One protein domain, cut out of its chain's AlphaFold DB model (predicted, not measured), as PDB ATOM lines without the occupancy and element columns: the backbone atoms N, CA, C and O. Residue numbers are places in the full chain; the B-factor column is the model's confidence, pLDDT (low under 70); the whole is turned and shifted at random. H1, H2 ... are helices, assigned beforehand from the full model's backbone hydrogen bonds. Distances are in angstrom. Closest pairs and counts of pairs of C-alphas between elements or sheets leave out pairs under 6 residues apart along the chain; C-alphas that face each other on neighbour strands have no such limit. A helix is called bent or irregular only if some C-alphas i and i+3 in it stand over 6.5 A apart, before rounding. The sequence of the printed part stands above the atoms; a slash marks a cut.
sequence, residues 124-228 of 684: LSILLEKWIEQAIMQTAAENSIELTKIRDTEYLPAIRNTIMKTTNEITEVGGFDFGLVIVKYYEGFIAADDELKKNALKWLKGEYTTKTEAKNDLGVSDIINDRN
ATOM      1  N   LEU A 124     -51.973  -9.641  21.513       95.62
ATOM      2  CA  LEU A 124     -51.571  -8.265  21.204       95.62
ATOM      3  C   LEU A 124     -50.932  -7.550  22.405       95.62
ATOM      4  O   LEU A 124     -49.875  -6.951  22.249       95.62
ATOM      5  N   SER A 125     -51.518  -7.644  23.604       93.25
ATOM      6  CA  SER A 125     -50.958  -6.987  24.797       93.25
ATOM      7  C   SER A 125     -49.552  -7.497  25.130       93.25
ATOM      8  O   SER A 125     -48.651  -6.703  25.361       93.25
ATOM      9  N   ILE A 126     -49.334  -8.814  25.042       93.94
ATOM     10  CA  ILE A 126     -48.028  -9.449  25.282       93.94
ATOM     11  C   ILE A 126     -46.991  -8.953  24.268       93.94
ATOM     12  O   ILE A 126     -45.836  -8.711  24.620       93.94
ATOM     13  N   LEU A 127     -47.394  -8.807  23.004       95.69
ATOM     14  CA  LEU A 127     -46.534  -8.284  21.945       95.69
ATOM     15  C   LEU A 127     -46.158  -6.820  22.200       95.69
ATOM     16  O   LEU A 127     -44.981  -6.477  22.095       95.69
ATOM     17  N   LEU A 128     -47.128  -5.984  22.578       93.94
ATOM     18  CA  LEU A 128     -46.901  -4.573  22.903       93.94
ATOM     19  C   LEU A 128     -45.993  -4.408  24.121       93.94
ATOM     20  O   LEU A 128     -45.032  -3.651  24.053       93.94
ATOM     21  N   GLU A 129     -46.246  -5.140  25.206       92.62
ATOM     22  CA  GLU A 129     -45.412  -5.113  26.414       92.62
ATOM     23  C   GLU A 129     -43.966  -5.518  26.100       92.62
ATOM     24  O   GLU A 129     -43.023  -4.827  26.490       92.62
ATOM     25  N   LYS A 130     -43.777  -6.592  25.319       94.19
ATOM     26  CA  LYS A 130     -42.448  -7.025  24.868       94.19
ATOM     27  C   LYS A 130     -41.754  -5.950  24.030       94.19
ATOM     28  O   LYS A 130     -40.553  -5.742  24.185       94.19
ATOM     29  N   TRP A 131     -42.489  -5.291  23.138       93.88
ATOM     30  CA  TRP A 131     -41.940  -4.231  22.298       93.88
ATOM     31  C   TRP A 131     -41.556  -2.987  23.096       93.88
ATOM     32  O   TRP A 131     -40.481  -2.428  22.898       93.88
ATOM     33  N   ILE A 132     -42.418  -2.570  24.020       91.06
ATOM     34  CA  ILE A 132     -42.182  -1.425  24.898       91.06
ATOM     35  C   ILE A 132     -40.931  -1.664  25.738       91.06
ATOM     36  O   ILE A 132     -40.088  -0.778  25.825       91.06
ATOM     37  N   GLU A 133     -40.751  -2.865  26.286       92.06
ATOM     38  CA  GLU A 133     -39.534  -3.201  27.026       92.06
ATOM     39  C   GLU A 133     -38.279  -3.121  26.133       92.06
ATOM     40  O   GLU A 133     -37.253  -2.597  26.564       92.06
ATOM     41  N   GLN A 134     -38.359  -3.547  24.865       92.44
ATOM     42  CA  GLN A 134     -37.265  -3.362  23.899       92.44
ATOM     43  C   GLN A 134     -36.982  -1.881  23.620       92.44
ATOM     44  O   GLN A 134     -35.818  -1.484  23.582       92.44
ATOM     45  N   ALA A 135     -38.024  -1.058  23.466       91.56
ATOM     46  CA  ALA A 135     -37.881   0.382  23.280       91.56
ATOM     47  C   ALA A 135     -37.225   1.044  24.504       91.56
ATOM     48  O   ALA A 135     -36.306   1.838  24.334       91.56
ATOM     49  N   ILE A 136     -37.609   0.658  25.727       90.75
ATOM     50  CA  ILE A 136     -36.989   1.130  26.978       90.75
ATOM     51  C   ILE A 136     -35.497   0.778  27.011       90.75
ATOM     52  O   ILE A 136     -34.661   1.639  27.293       90.75
ATOM     53  N   MET A 137     -35.147  -0.474  26.697       90.94
ATOM     54  CA  MET A 137     -33.749  -0.920  26.645       90.94
ATOM     55  C   MET A 137     -32.944  -0.153  25.587       90.94
ATOM     56  O   MET A 137     -31.804   0.235  25.848       90.94
ATOM     57  N   GLN A 138     -33.537   0.104  24.418       90.50
ATOM     58  CA  GLN A 138     -32.919   0.900  23.360       90.50
ATOM     59  C   GLN A 138     -32.686   2.346  23.815       90.50
ATOM     60  O   GLN A 138     -31.574   2.853  23.675       90.50
ATOM     61  N   THR A 139     -33.687   2.995  24.419       91.50
ATOM     62  CA  THR A 139     -33.556   4.361  24.944       91.50
ATOM     63  C   THR A 139     -32.462   4.445  26.008       91.50
ATOM     64  O   THR A 139     -31.664   5.384  25.980       91.50
ATOM     65  N   ALA A 140     -32.381   3.466  26.916       91.69
ATOM     66  CA  ALA A 140     -31.332   3.409  27.932       91.69
ATOM     67  C   ALA A 140     -29.933   3.328  27.306       91.69
ATOM     68  O   ALA A 140     -29.041   4.085  27.689       91.69
ATOM     69  N   ALA A 141     -29.756   2.459  26.306       91.25
ATOM     70  CA  ALA A 141     -28.483   2.291  25.615       91.25
ATOM     71  C   ALA A 141     -28.070   3.546  24.825       91.25
ATOM     72  O   ALA A 141     -26.937   4.006  24.957       91.25
ATOM     73  N   GLU A 142     -28.984   4.135  24.046       90.69
ATOM     74  CA  GLU A 142     -28.709   5.314  23.208       90.69
ATOM     75  C   GLU A 142     -28.359   6.561  24.032       90.69
ATOM     76  O   GLU A 142     -27.539   7.373  23.608       90.69
ATOM     77  N   ASN A 143     -28.946   6.700  25.223       88.81
ATOM     78  CA  ASN A 143     -28.741   7.857  26.097       88.81
ATOM     79  C   ASN A 143     -27.753   7.579  27.245       88.81
ATOM     80  O   ASN A 143     -27.552   8.444  28.093       88.81
ATOM     81  N   SER A 144     -27.124   6.394  27.276       89.81
ATOM     82  CA  SER A 144     -26.208   5.962  28.348       89.81
ATOM     83  C   SER A 144     -26.818   6.063  29.759       89.81
ATOM     84  O   SER A 144     -26.151   6.465  30.712       89.81
ATOM     85  N   ILE A 145     -28.095   5.696  29.890       90.06
ATOM     86  CA  ILE A 145     -28.851   5.706  31.151       90.06
ATOM     87  C   ILE A 145     -28.809   4.304  31.772       90.06
ATOM     88  O   ILE A 145     -28.953   3.295  31.082       90.06
ATOM     89  N   GLU A 146     -28.646   4.220  33.093       87.50
ATOM     90  CA  GLU A 146     -28.726   2.946  33.815       87.50
ATOM     91  C   GLU A 146     -30.130   2.326  33.697       87.50
ATOM     92  O   GLU A 146     -31.141   2.987  33.937       87.50
ATOM     93  N   LEU A 147     -30.204   1.018  33.417       84.19
ATOM     94  CA  LEU A 147     -31.475   0.283  33.285       84.19
ATOM     95  C   LEU A 147     -32.359   0.346  34.541       84.19
ATOM     96  O   LEU A 147     -33.571   0.176  34.456       84.19
ATOM     97  N   THR A 148     -31.772   0.587  35.712       85.06
ATOM     98  CA  THR A 148     -32.515   0.758  36.966       85.06
ATOM     99  C   THR A 148     -33.212   2.112  37.072       85.06
ATOM    100  O   THR A 148     -34.159   2.217  37.840       85.06
ATOM    101  N   LYS A 149     -32.759   3.124  36.320       87.00
ATOM    102  CA  LYS A 149     -33.262   4.509  36.372       87.00
ATOM    103  C   LYS A 149     -34.116   4.891  35.171       87.00
ATOM    104  O   LYS A 149     -34.927   5.794  35.273       87.00
ATOM    105  N   ILE A 150     -33.998   4.192  34.039       86.12
ATOM    106  CA  ILE A 150     -34.727   4.542  32.804       86.12
ATOM    107  C   ILE A 150     -36.261   4.573  32.966       86.12
ATOM    108  O   ILE A 150     -36.950   5.224  32.189       86.12
ATOM    109  N   ARG A 151     -36.809   3.894  33.981       83.62
ATOM    110  CA  ARG A 151     -38.251   3.898  34.284       83.62
ATOM    111  C   ARG A 151     -38.706   5.103  35.116       83.62
ATOM    112  O   ARG A 151     -39.905   5.247  35.345       83.62
ATOM    113  N   ASP A 152     -37.781   5.954  35.553       85.12
ATOM    114  CA  ASP A 152     -38.101   7.173  36.288       85.12
ATOM    115  C   ASP A 152     -38.834   8.175  35.386       85.12
ATOM    116  O   ASP A 152     -38.638   8.237  34.167       85.12
ATOM    117  N   THR A 153     -39.695   8.995  35.994       83.00
ATOM    118  CA  THR A 153     -40.582   9.924  35.276       83.00
ATOM    119  C   THR A 153     -39.831  10.943  34.417       83.00
ATOM    120  O   THR A 153     -40.378  11.422  33.422       83.00
ATOM    121  N   GLU A 154     -38.571  11.240  34.749       86.94
ATOM    122  CA  GLU A 154     -37.707  12.151  33.990       86.94
ATOM    123  C   GLU A 154     -37.368  11.642  32.577       86.94
ATOM    124  O   GLU A 154     -37.187  12.452  31.666       86.94
ATOM    125  N   TYR A 155     -37.355  10.321  32.352       86.94
ATOM    126  CA  TYR A 155     -36.999   9.719  31.058       86.94
ATOM    127  C   TYR A 155     -38.209   9.350  30.192       86.94
ATOM    128  O   TYR A 155     -38.039   8.957  29.034       86.94
ATOM    129  N   LEU A 156     -39.438   9.540  30.690       85.25
ATOM    130  CA  LEU A 156     -40.664   9.328  29.909       85.25
ATOM    131  C   LEU A 156     -40.656  10.057  28.551       85.25
ATOM    132  O   LEU A 156     -41.034   9.432  27.556       85.25
ATOM    133  N   PRO A 157     -40.197  11.324  28.441       89.50
ATOM    134  CA  PRO A 157     -40.111  12.001  27.148       89.50
ATOM    135  C   PRO A 157     -39.132  11.328  26.177       89.50
ATOM    136  O   PRO A 157     -39.404  11.278  24.979       89.50
ATOM    137  N   ALA A 158     -38.018  10.782  26.675       89.00
ATOM    138  CA  ALA A 158     -37.027  10.100  25.844       89.00
ATOM    139  C   ALA A 158     -37.596   8.797  25.266       89.00
ATOM    140  O   ALA A 158     -37.501   8.565  24.062       89.00
ATOM    141  N   ILE A 159     -38.278   8.001  26.095       89.00
ATOM    142  CA  ILE A 159     -38.923   6.752  25.666       89.00
ATOM    143  C   ILE A 159     -40.059   7.045  24.683       89.00
ATOM    144  O   ILE A 159     -40.156   6.396  23.642       89.00
ATOM    145  N   ARG A 160     -40.877   8.074  24.957       89.75
ATOM    146  CA  ARG A 160     -41.915   8.545  24.027       89.75
ATOM    147  C   ARG A 160     -41.315   8.877  22.661       89.75
ATOM    148  O   ARG A 160     -41.854   8.449  21.643       89.75
ATOM    149  N   ASN A 161     -40.202   9.608  22.636       90.38
ATOM    150  CA  ASN A 161     -39.521   9.962  21.395       90.38
ATOM    151  C   ASN A 161     -38.995   8.724  20.659       90.38
ATOM    152  O   ASN A 161     -39.167   8.642  19.446       90.38
ATOM    153  N   THR A 162     -38.414   7.748  21.364       90.19
ATOM    154  CA  THR A 162     -37.965   6.484  20.759       90.19
ATOM    155  C   THR A 162     -39.134   5.696  20.164       90.19
ATOM    156  O   THR A 162     -39.029   5.243  19.023       90.19
ATOM    157  N   ILE A 163     -40.260   5.573  20.881       90.56
ATOM    158  CA  ILE A 163     -41.470   4.895  20.384       90.56
ATOM    159  C   ILE A 163     -41.985   5.595  19.124       90.56
ATOM    160  O   ILE A 163     -42.101   4.949  18.088       90.56
ATOM    161  N   MET A 164     -42.214   6.913  19.185       90.88
ATOM    162  CA  MET A 164     -42.727   7.697  18.053       90.88
ATOM    163  C   MET A 164     -41.790   7.658  16.845       90.88
ATOM    164  O   MET A 164     -42.243   7.529  15.709       90.88
ATOM    165  N   LYS A 165     -40.477   7.761  17.073       89.44
ATOM    166  CA  LYS A 165     -39.468   7.655  16.015       89.44
ATOM    167  C   LYS A 165     -39.531   6.277  15.359       89.44
ATOM    168  O   LYS A 165     -39.654   6.194  14.144       89.44
ATOM    169  N   THR A 166     -39.528   5.214  16.161       87.19
ATOM    170  CA  THR A 166     -39.552   3.839  15.652       87.19
ATOM    171  C   THR A 166     -40.847   3.540  14.902       87.19
ATOM    172  O   THR A 166     -40.795   2.930  13.837       87.19
ATOM    173  N   THR A 167     -42.008   3.980  15.403       86.88
ATOM    174  CA  THR A 167     -43.275   3.798  14.683       86.88
ATOM    175  C   THR A 167     -43.287   4.568  13.374       86.88
ATOM    176  O   THR A 167     -43.661   3.998  12.356       86.88
ATOM    177  N   ASN A 168     -42.836   5.824  13.357       86.12
ATOM    178  CA  ASN A 168     -42.811   6.631  12.134       86.12
ATOM    179  C   ASN A 168     -41.816   6.101  11.087       86.12
ATOM    180  O   ASN A 168     -42.039   6.292   9.900       86.12
ATOM    181  N   GLU A 169     -40.735   5.436  11.504       85.44
ATOM    182  CA  GLU A 169     -39.777   4.805  10.586       85.44
ATOM    183  C   GLU A 169     -40.352   3.559   9.903       85.44
ATOM    184  O   GLU A 169     -40.032   3.290   8.747       85.44
ATOM    185  N   ILE A 170     -41.184   2.784  10.607       82.69
ATOM    186  CA  ILE A 170     -41.732   1.534  10.066       82.69
ATOM    187  C   ILE A 170     -43.096   1.731   9.393       82.69
ATOM    188  O   ILE A 170     -43.454   0.958   8.514       82.69
ATOM    189  N   THR A 171     -43.879   2.738   9.765       79.44
ATOM    190  CA  THR A 171     -45.249   2.921   9.256       79.44
ATOM    191  C   THR A 171     -45.323   3.979   8.154       79.44
ATOM    192  O   THR A 171     -44.527   4.909   8.116       79.44
ATOM    193  N   GLU A 172     -46.289   3.835   7.245       69.06
ATOM    194  CA  GLU A 172     -46.524   4.804   6.160       69.06
ATOM    195  C   GLU A 172     -47.786   5.626   6.442       69.06
ATOM    196  O   GLU A 172     -47.720   6.803   6.796       69.06
ATOM    197  N   VAL A 173     -48.959   4.994   6.338       71.69
ATOM    198  CA  VAL A 173     -50.264   5.637   6.543       71.69
ATOM    199  C   VAL A 173     -50.748   5.401   7.975       71.69
ATOM    200  O   VAL A 173     -50.704   4.280   8.484       71.69
ATOM    201  N   GLY A 174     -51.221   6.461   8.641       71.31
ATOM    202  CA  GLY A 174     -51.744   6.388  10.015       71.31
ATOM    203  C   GLY A 174     -50.679   6.147  11.093       71.31
ATOM    204  O   GLY A 174     -51.015   5.862  12.242       71.31
ATOM    205  N   GLY A 175     -49.399   6.269  10.734       79.00
ATOM    206  CA  GLY A 175     -48.263   5.976  11.605       79.00
ATOM    207  C   GLY A 175     -48.174   6.818  12.871       79.00
ATOM    208  O   GLY A 175     -47.848   6.307  13.943       79.00
ATOM    209  N   PHE A 176     -48.529   8.099  12.760       87.00
ATOM    210  CA  PHE A 176     -48.501   9.026  13.887       87.00
ATOM    211  C   PHE A 176     -49.522   8.650  14.967       87.00
ATOM    212  O   PHE A 176     -49.150   8.521  16.131       87.00
ATOM    213  N   ASP A 177     -50.788   8.434  14.586       90.50
ATOM    214  CA  ASP A 177     -51.834   8.020  15.530       90.50
ATOM    215  C   ASP A 177     -51.511   6.638  16.119       90.50
ATOM    216  O   ASP A 177     -51.641   6.444  17.325       90.50
ATOM    217  N   PHE A 178     -50.991   5.707  15.311       90.75
ATOM    218  CA  PHE A 178     -50.530   4.402  15.794       90.75
ATOM    219  C   PHE A 178     -49.443   4.528  16.872       90.75
ATOM    220  O   PHE A 178     -49.568   3.943  17.948       90.75
ATOM    221  N   GLY A 179     -48.406   5.335  16.623       91.62
ATOM    222  CA  GLY A 179     -47.360   5.625  17.603       91.62
ATOM    223  C   GLY A 179     -47.906   6.284  18.865       91.62
ATOM    224  O   GLY A 179     -47.581   5.852  19.972       91.62
ATOM    225  N   LEU A 180     -48.796   7.268  18.708       92.75
ATOM    226  CA  LEU A 180     -49.433   7.959  19.828       92.75
ATOM    227  C   LEU A 180     -50.225   6.988  20.706       92.75
ATOM    228  O   LEU A 180     -50.110   7.046  21.927       92.75
ATOM    229  N   VAL A 181     -50.975   6.058  20.112       95.19
ATOM    230  CA  VAL A 181     -51.711   5.042  20.873       95.19
ATOM    231  C   VAL A 181     -50.778   4.111  21.640       95.19
ATOM    232  O   VAL A 181     -51.061   3.806  22.799       95.19
ATOM    233  N   ILE A 182     -49.644   3.699  21.065       93.62
ATOM    234  CA  ILE A 182     -48.686   2.870  21.813       93.62
ATOM    235  C   ILE A 182     -48.028   3.668  22.946       93.62
ATOM    236  O   ILE A 182     -47.849   3.144  24.046       93.62
ATOM    237  N   VAL A 183     -47.741   4.954  22.728       93.50
ATOM    238  CA  VAL A 183     -47.301   5.864  23.796       93.50
ATOM    239  C   VAL A 183     -48.348   5.945  24.908       93.50
ATOM    240  O   VAL A 183     -47.985   5.846  26.076       93.50
ATOM    241  N   LYS A 184     -49.641   6.072  24.579       95.06
ATOM    242  CA  LYS A 184     -50.727   6.072  25.575       95.06
ATOM    243  C   LYS A 184     -50.819   4.760  26.337       95.06
ATOM    244  O   LYS A 184     -50.973   4.776  27.556       95.06
ATOM    245  N   TYR A 185     -50.648   3.633  25.652       95.00
ATOM    246  CA  TYR A 185     -50.580   2.332  26.306       95.00
ATOM    247  C   TYR A 185     -49.405   2.254  27.296       95.00
ATOM    248  O   TYR A 185     -49.582   1.806  28.429       95.00
ATOM    249  N   TYR A 186     -48.226   2.747  26.905       92.62
ATOM    250  CA  TYR A 186     -47.050   2.820  27.775       92.62
ATOM    251  C   TYR A 186     -47.255   3.748  28.985       92.62
ATOM    252  O   TYR A 186     -46.946   3.367  30.113       92.62
ATOM    253  N   GLU A 187     -47.810   4.943  28.772       91.31
ATOM    254  CA  GLU A 187     -48.148   5.886  29.847       91.31
ATOM    255  C   GLU A 187     -49.082   5.238  30.870       91.31
ATOM    256  O   GLU A 187     -48.812   5.296  32.070       91.31
ATOM    257  N   GLY A 188     -50.127   4.550  30.399       91.75
ATOM    258  CA  GLY A 188     -51.047   3.830  31.272       91.75
ATOM    259  C   GLY A 188     -50.389   2.656  31.999       91.75
ATOM    260  O   GLY A 188     -50.728   2.362  33.143       91.75
ATOM    261  N   PHE A 189     -49.401   2.004  31.384       87.88
ATOM    262  CA  PHE A 189     -48.629   0.943  32.029       87.88
ATOM    263  C   PHE A 189     -47.786   1.459  33.200       87.88
ATOM    264  O   PHE A 189     -47.867   0.895  34.290       87.88
ATOM    265  N   ILE A 190     -47.032   2.545  33.010       87.44
ATOM    266  CA  ILE A 190     -46.179   3.119  34.066       87.44
ATOM    267  C   ILE A 190     -47.005   3.794  35.165       87.44
ATOM    268  O   ILE A 190     -46.671   3.673  36.342       87.44
ATOM    269  N   ALA A 191     -48.090   4.477  34.800       88.19
ATOM    270  CA  ALA A 191     -48.966   5.151  35.757       88.19
ATOM    271  C   ALA A 191     -49.942   4.202  36.481       88.19
ATOM    272  O   ALA A 191     -50.704   4.662  37.327       88.19
ATOM    273  N   ALA A 192     -49.935   2.901  36.151       89.00
ATOM    274  CA  ALA A 192     -50.941   1.927  36.584       89.00
ATOM    275  C   ALA A 192     -52.393   2.375  36.289       89.00
ATOM    276  O   ALA A 192     -53.321   2.049  37.027       89.00
ATOM    277  N   ASP A 193     -52.583   3.104  35.188       94.12
ATOM    278  CA  ASP A 193     -53.882   3.544  34.687       94.12
ATOM    279  C   ASP A 193     -54.451   2.472  33.742       94.12
ATOM    280  O   ASP A 193     -54.094   2.358  32.561       94.12
ATOM    281  N   ASP A 194     -55.315   1.625  34.301       93.75
ATOM    282  CA  ASP A 194     -55.977   0.548  33.566       93.75
ATOM    283  C   ASP A 194     -56.965   1.062  32.513       93.75
ATOM    284  O   ASP A 194     -57.161   0.401  31.487       93.75
ATOM    285  N   GLU A 195     -57.559   2.239  32.722       95.75
ATOM    286  CA  GLU A 195     -58.502   2.841  31.782       95.75
ATOM    287  C   GLU A 195     -57.771   3.329  30.530       95.75
ATOM    288  O   GLU A 195     -58.163   2.979  29.415       95.75
ATOM    289  N   LEU A 196     -56.639   4.018  30.696       95.38
ATOM    290  CA  LEU A 196     -55.826   4.479  29.572       95.38
ATOM    291  C   LEU A 196     -55.269   3.311  28.743       95.38
ATOM    292  O   LEU A 196     -55.324   3.341  27.510       95.38
ATOM    293  N   LYS A 197     -54.802   2.237  29.398       95.06
ATOM    294  CA  LYS A 197     -54.386   1.001  28.705       95.06
ATOM    295  C   LYS A 197     -55.536   0.376  27.924       95.06
ATOM    296  O   LYS A 197     -55.350  -0.035  26.778       95.06
ATOM    297  N   LYS A 198     -56.721   0.288  28.537       95.81
ATOM    298  CA  LYS A 198     -57.917  -0.271  27.899       95.81
ATOM    299  C   LYS A 198     -58.333   0.559  26.688       95.81
ATOM    300  O   LYS A 198     -58.604  -0.025  25.644       95.81
ATOM    301  N   ASN A 199     -58.327   1.884  26.801       97.00
ATOM    302  CA  ASN A 199     -58.647   2.794  25.703       97.00
ATOM    303  C   ASN A 199     -57.640   2.645  24.556       97.00
ATOM    304  O   ASN A 199     -58.036   2.498  23.401       97.00
ATOM    305  N   ALA A 200     -56.344   2.554  24.856       96.69
ATOM    306  CA  ALA A 200     -55.332   2.325  23.828       96.69
ATOM    307  C   ALA A 200     -55.521   0.972  23.109       96.69
ATOM    308  O   ALA A 200     -55.487   0.913  21.879       96.69
ATOM    309  N   LEU A 201     -55.805  -0.108  23.849       96.12
ATOM    310  CA  LEU A 201     -56.128  -1.410  23.249       96.12
ATOM    311  C   LEU A 201     -57.412  -1.361  22.413       96.12
ATOM    312  O   LEU A 201     -57.427  -1.906  21.312       96.12
ATOM    313  N   LYS A 202     -58.456  -0.682  22.894       96.12
ATOM    314  CA  LYS A 202     -59.717  -0.463  22.169       96.12
ATOM    315  C   LYS A 202     -59.465   0.216  20.820       96.12
ATOM    316  O   LYS A 202     -60.045  -0.178  19.809       96.12
ATOM    317  N   TRP A 203     -58.549   1.187  20.764       97.00
ATOM    318  CA  TRP A 203     -58.152   1.804  19.499       97.00
ATOM    319  C   TRP A 203     -57.383   0.850  18.597       97.00
ATOM    320  O   TRP A 203     -57.750   0.723  17.436       97.00
ATOM    321  N   LEU A 204     -56.390   0.120  19.115       96.38
ATOM    322  CA  LEU A 204     -55.620  -0.846  18.316       96.38
ATOM    323  C   LEU A 204     -56.484  -1.979  17.754       96.38
ATOM    324  O   LEU A 204     -56.205  -2.472  16.666       96.38
ATOM    325  N   LYS A 205     -57.549  -2.363  18.459       96.00
ATOM    326  CA  LYS A 205     -58.552  -3.331  17.995       96.00
ATOM    327  C   LYS A 205     -59.565  -2.755  17.005       96.00
ATOM    328  O   LYS A 205     -60.338  -3.506  16.417       96.00
ATOM    329  N   GLY A 206     -59.569  -1.439  16.800       94.94
ATOM    330  CA  GLY A 206     -60.541  -0.770  15.944       94.94
ATOM    331  C   GLY A 206     -61.956  -0.806  16.516       94.94
ATOM    332  O   GLY A 206     -62.905  -0.916  15.758       94.94
ATOM    333  N   GLU A 207     -62.119  -0.727  17.837       93.25
ATOM    334  CA  GLU A 207     -63.430  -0.784  18.510       93.25
ATOM    335  C   GLU A 207     -64.055   0.610  18.739       93.25
ATOM    336  O   GLU A 207     -65.179   0.723  19.232       93.25
ATOM    337  N   TYR A 208     -63.352   1.697  18.400       89.38
ATOM    338  CA  TYR A 208     -63.928   3.045  18.445       89.38
ATOM    339  C   TYR A 208     -64.891   3.280  17.281       89.38
ATOM    340  O   TYR A 208     -64.595   2.961  16.131       89.38
ATOM    341  N   THR A 209     -66.028   3.910  17.580       81.50
ATOM    342  CA  THR A 209     -67.061   4.230  16.579       81.50
ATOM    343  C   THR A 209     -66.982   5.672  16.087       81.50
ATOM    344  O   THR A 209     -67.397   5.965  14.967       81.50
ATOM    345  N   THR A 210     -66.435   6.588  16.895       85.44
ATOM    346  CA  THR A 210     -66.332   8.009  16.542       85.44
ATOM    347  C   THR A 210     -64.938   8.567  16.808       85.44
ATOM    348  O   THR A 210     -64.284   8.225  17.794       85.44
ATOM    349  N   LYS A 211     -64.497   9.491  15.943       90.38
ATOM    350  CA  LYS A 211     -63.219  10.203  16.113       90.38
ATOM    351  C   LYS A 211     -63.210  11.073  17.367       90.38
ATOM    352  O   LYS A 211     -62.180  11.209  18.009       90.38
ATOM    353  N   THR A 212     -64.357  11.649  17.726       87.56
ATOM    354  CA  THR A 212     -64.498  12.503  18.913       87.56
ATOM    355  C   THR A 212     -64.203  11.734  20.195       87.56
ATOM    356  O   THR A 212     -63.468  12.229  21.039       87.56
ATOM    357  N   GLU A 213     -64.742  10.519  20.323       90.06
ATOM    358  CA  GLU A 213     -64.498   9.650  21.479       90.06
ATOM    359  C   GLU A 213     -63.010   9.285  21.579       90.06
ATOM    360  O   GLU A 213     -62.376   9.551  22.594       90.06
ATOM    361  N   ALA A 214     -62.416   8.799  20.483       91.44
ATOM    362  CA  ALA A 214     -60.999   8.445  20.450       91.44
ATOM    363  C   ALA A 214     -60.080   9.648  20.744       91.44
ATOM    364  O   ALA A 214     -59.086   9.524  21.460       91.44
ATOM    365  N   LYS A 215     -60.429  10.836  20.239       91.69
ATOM    366  CA  LYS A 215     -59.693  12.075  20.504       91.69
ATOM    367  C   LYS A 215     -59.770  12.493  21.970       91.69
ATOM    368  O   LYS A 215     -58.768  12.952  22.506       91.69
ATOM    369  N   ASN A 216     -60.928  12.348  22.610       92.00
ATOM    370  CA  ASN A 216     -61.083  12.674  24.027       92.00
ATOM    371  C   ASN A 216     -60.297  11.704  24.916       92.00
ATOM    372  O   ASN A 216     -59.627  12.147  25.845       92.00
ATOM    373  N   ASP A 217     -60.337  10.411  24.595       92.50
ATOM    374  CA  ASP A 217     -59.709   9.370  25.412       92.50
ATOM    375  C   ASP A 217     -58.182   9.310  25.230       92.50
ATOM    376  O   ASP A 217     -57.447   9.063  26.183       92.50
ATOM    377  N   LEU A 218     -57.692   9.501  23.997       93.25
ATOM    378  CA  LEU A 218     -56.294   9.226  23.627       93.25
ATOM    379  C   LEU A 218     -55.579  10.401  22.950       93.25
ATOM    380  O   LEU A 218     -54.352  10.384  22.840       93.25
ATOM    381  N   GLY A 219     -56.308  11.424  22.499       90.81
ATOM    382  CA  GLY A 219     -55.743  12.556  21.754       90.81
ATOM    383  C   GLY A 219     -55.451  12.268  20.278       90.81
ATOM    384  O   GLY A 219     -54.796  13.083  19.631       90.81
ATOM    385  N   VAL A 220     -55.919  11.137  19.746       91.06
ATOM    386  CA  VAL A 220     -55.732  10.744  18.339       91.06
ATOM    387  C   VAL A 220     -56.640  11.521  17.390       91.06
ATOM    388  O   VAL A 220     -57.722  11.982  17.768       91.06
ATOM    389  N   SER A 221     -56.197  11.674  16.143       86.38
ATOM    390  CA  SER A 221     -56.925  12.419  15.111       86.38
ATOM    391  C   SER A 221     -57.888  11.554  14.294       86.38
ATOM    392  O   SER A 221     -58.921  12.051  13.830       86.38
ATOM    393  N   ASP A 222     -57.585  10.261  14.165       88.44
ATOM    394  CA  ASP A 222     -58.361   9.313  13.370       88.44
ATOM    395  C   ASP A 222     -58.619   7.980  14.095       88.44
ATOM    396  O   ASP A 222     -58.073   7.701  15.165       88.44
ATOM    397  N   ILE A 223     -59.493   7.155  13.511       91.12
ATOM    398  CA  ILE A 223     -59.832   5.808  13.990       91.12
ATOM    399  C   ILE A 223     -59.649   4.769  12.885       91.12
ATOM    400  O   ILE A 223     -59.728   5.078  11.691       91.12
ATOM    401  N   ILE A 224     -59.457   3.515  13.286       94.06
ATOM    402  CA  ILE A 224     -59.460   2.388  12.354       94.06
ATOM    403  C   ILE A 224     -60.895   2.140  11.880       94.06
ATOM    404  O   ILE A 224     -61.813   2.064  12.691       94.06
ATOM    405  N   ASN A 225     -61.091   2.033  10.570       91.00
ATOM    406  CA  ASN A 225     -62.384   1.863   9.917       91.00
ATOM    407  C   ASN A 225     -62.250   1.016   8.636       91.00
ATOM    408  O   ASN A 225     -61.155   0.600   8.249       91.00
ATOM    409  N   ASP A 226     -63.370   0.803   7.941       88.88
ATOM    410  CA  ASP A 226     -63.455  -0.006   6.717       88.88
ATOM    411  C   ASP A 226     -62.453   0.375   5.609       88.88
ATOM    412  O   ASP A 226     -62.099  -0.464   4.778       88.88
ATOM    413  N   ARG A 227     -61.984   1.628   5.577       86.94
ATOM    414  CA  ARG A 227     -61.098   2.145   4.523       86.94
ATOM    415  C   ARG A 227     -59.619   1.922   4.839       86.94
ATOM    416  O   ARG A 227     -58.849   1.631   3.925       86.94
ATOM    417  N   ASN A 228     -59.219   2.045   6.107       91.00
ATOM    418  CA  ASN A 228     -57.806   2.056   6.518       91.00
ATOM    419  C   ASN A 228     -57.349   0.793   7.276       91.00
ATOM    420  O   ASN A 228     -56.155   0.654   7.535       91.00
TER     421      ASN A 228
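Overview. This is residues 124 to 228 of the 684 residues of the protein "PH (Pleckstrin Homology) domain-containing protein" of Dysgonomonas alginatilytica (UniProt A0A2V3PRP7). H2, H3 and H4 make a row of helices alternating in direction, with H3 in the middle; H1 crosses one face of the row, and short H5 packs on its other face beside H4. The printed part has 105 residues with five named helices, H1 to H5, and no named strand: all helix, packing part aligned, part crossed. It is compact, with a radius of gyration of the C-alphas of 13.9 A and spans of 43, 29 and 22 A.

Along the chain. H1, residues 124 to 142, begins at C-alpha 124 (-51.571, -8.265, 21.204) and is 26.7 A long. H2, residues 153 to 170, 26.6 A, is irregular: C-alphas 154 and 157 are 7.3 A apart. H3 is residues 175 to 190, 22.7 A; H4, 194 to 204, 15.3 A; H5, 211 to 218, 10.3 A, ends at C-alpha 218 (-56.294, 9.226, 23.627).

Arrangement. H1 touches H2 with residues 132 to 139 alone, closest C-alphas Thr 139 and Ile 159, 5.9 A. Hairpin H3 and H4 touch at a shallow tilt of 22 degrees, opposite ways, closest C-alphas Tyr 185 and Lys 197, 4.7 A. Every O i to N i+4 pair is within hydrogen-bond range in H1, H3, H4 and H5, and 12 of 14 in H2.

Size, cuts and confidence. The printed part has no cut and no long link; residue 172 is under pLDDT 70.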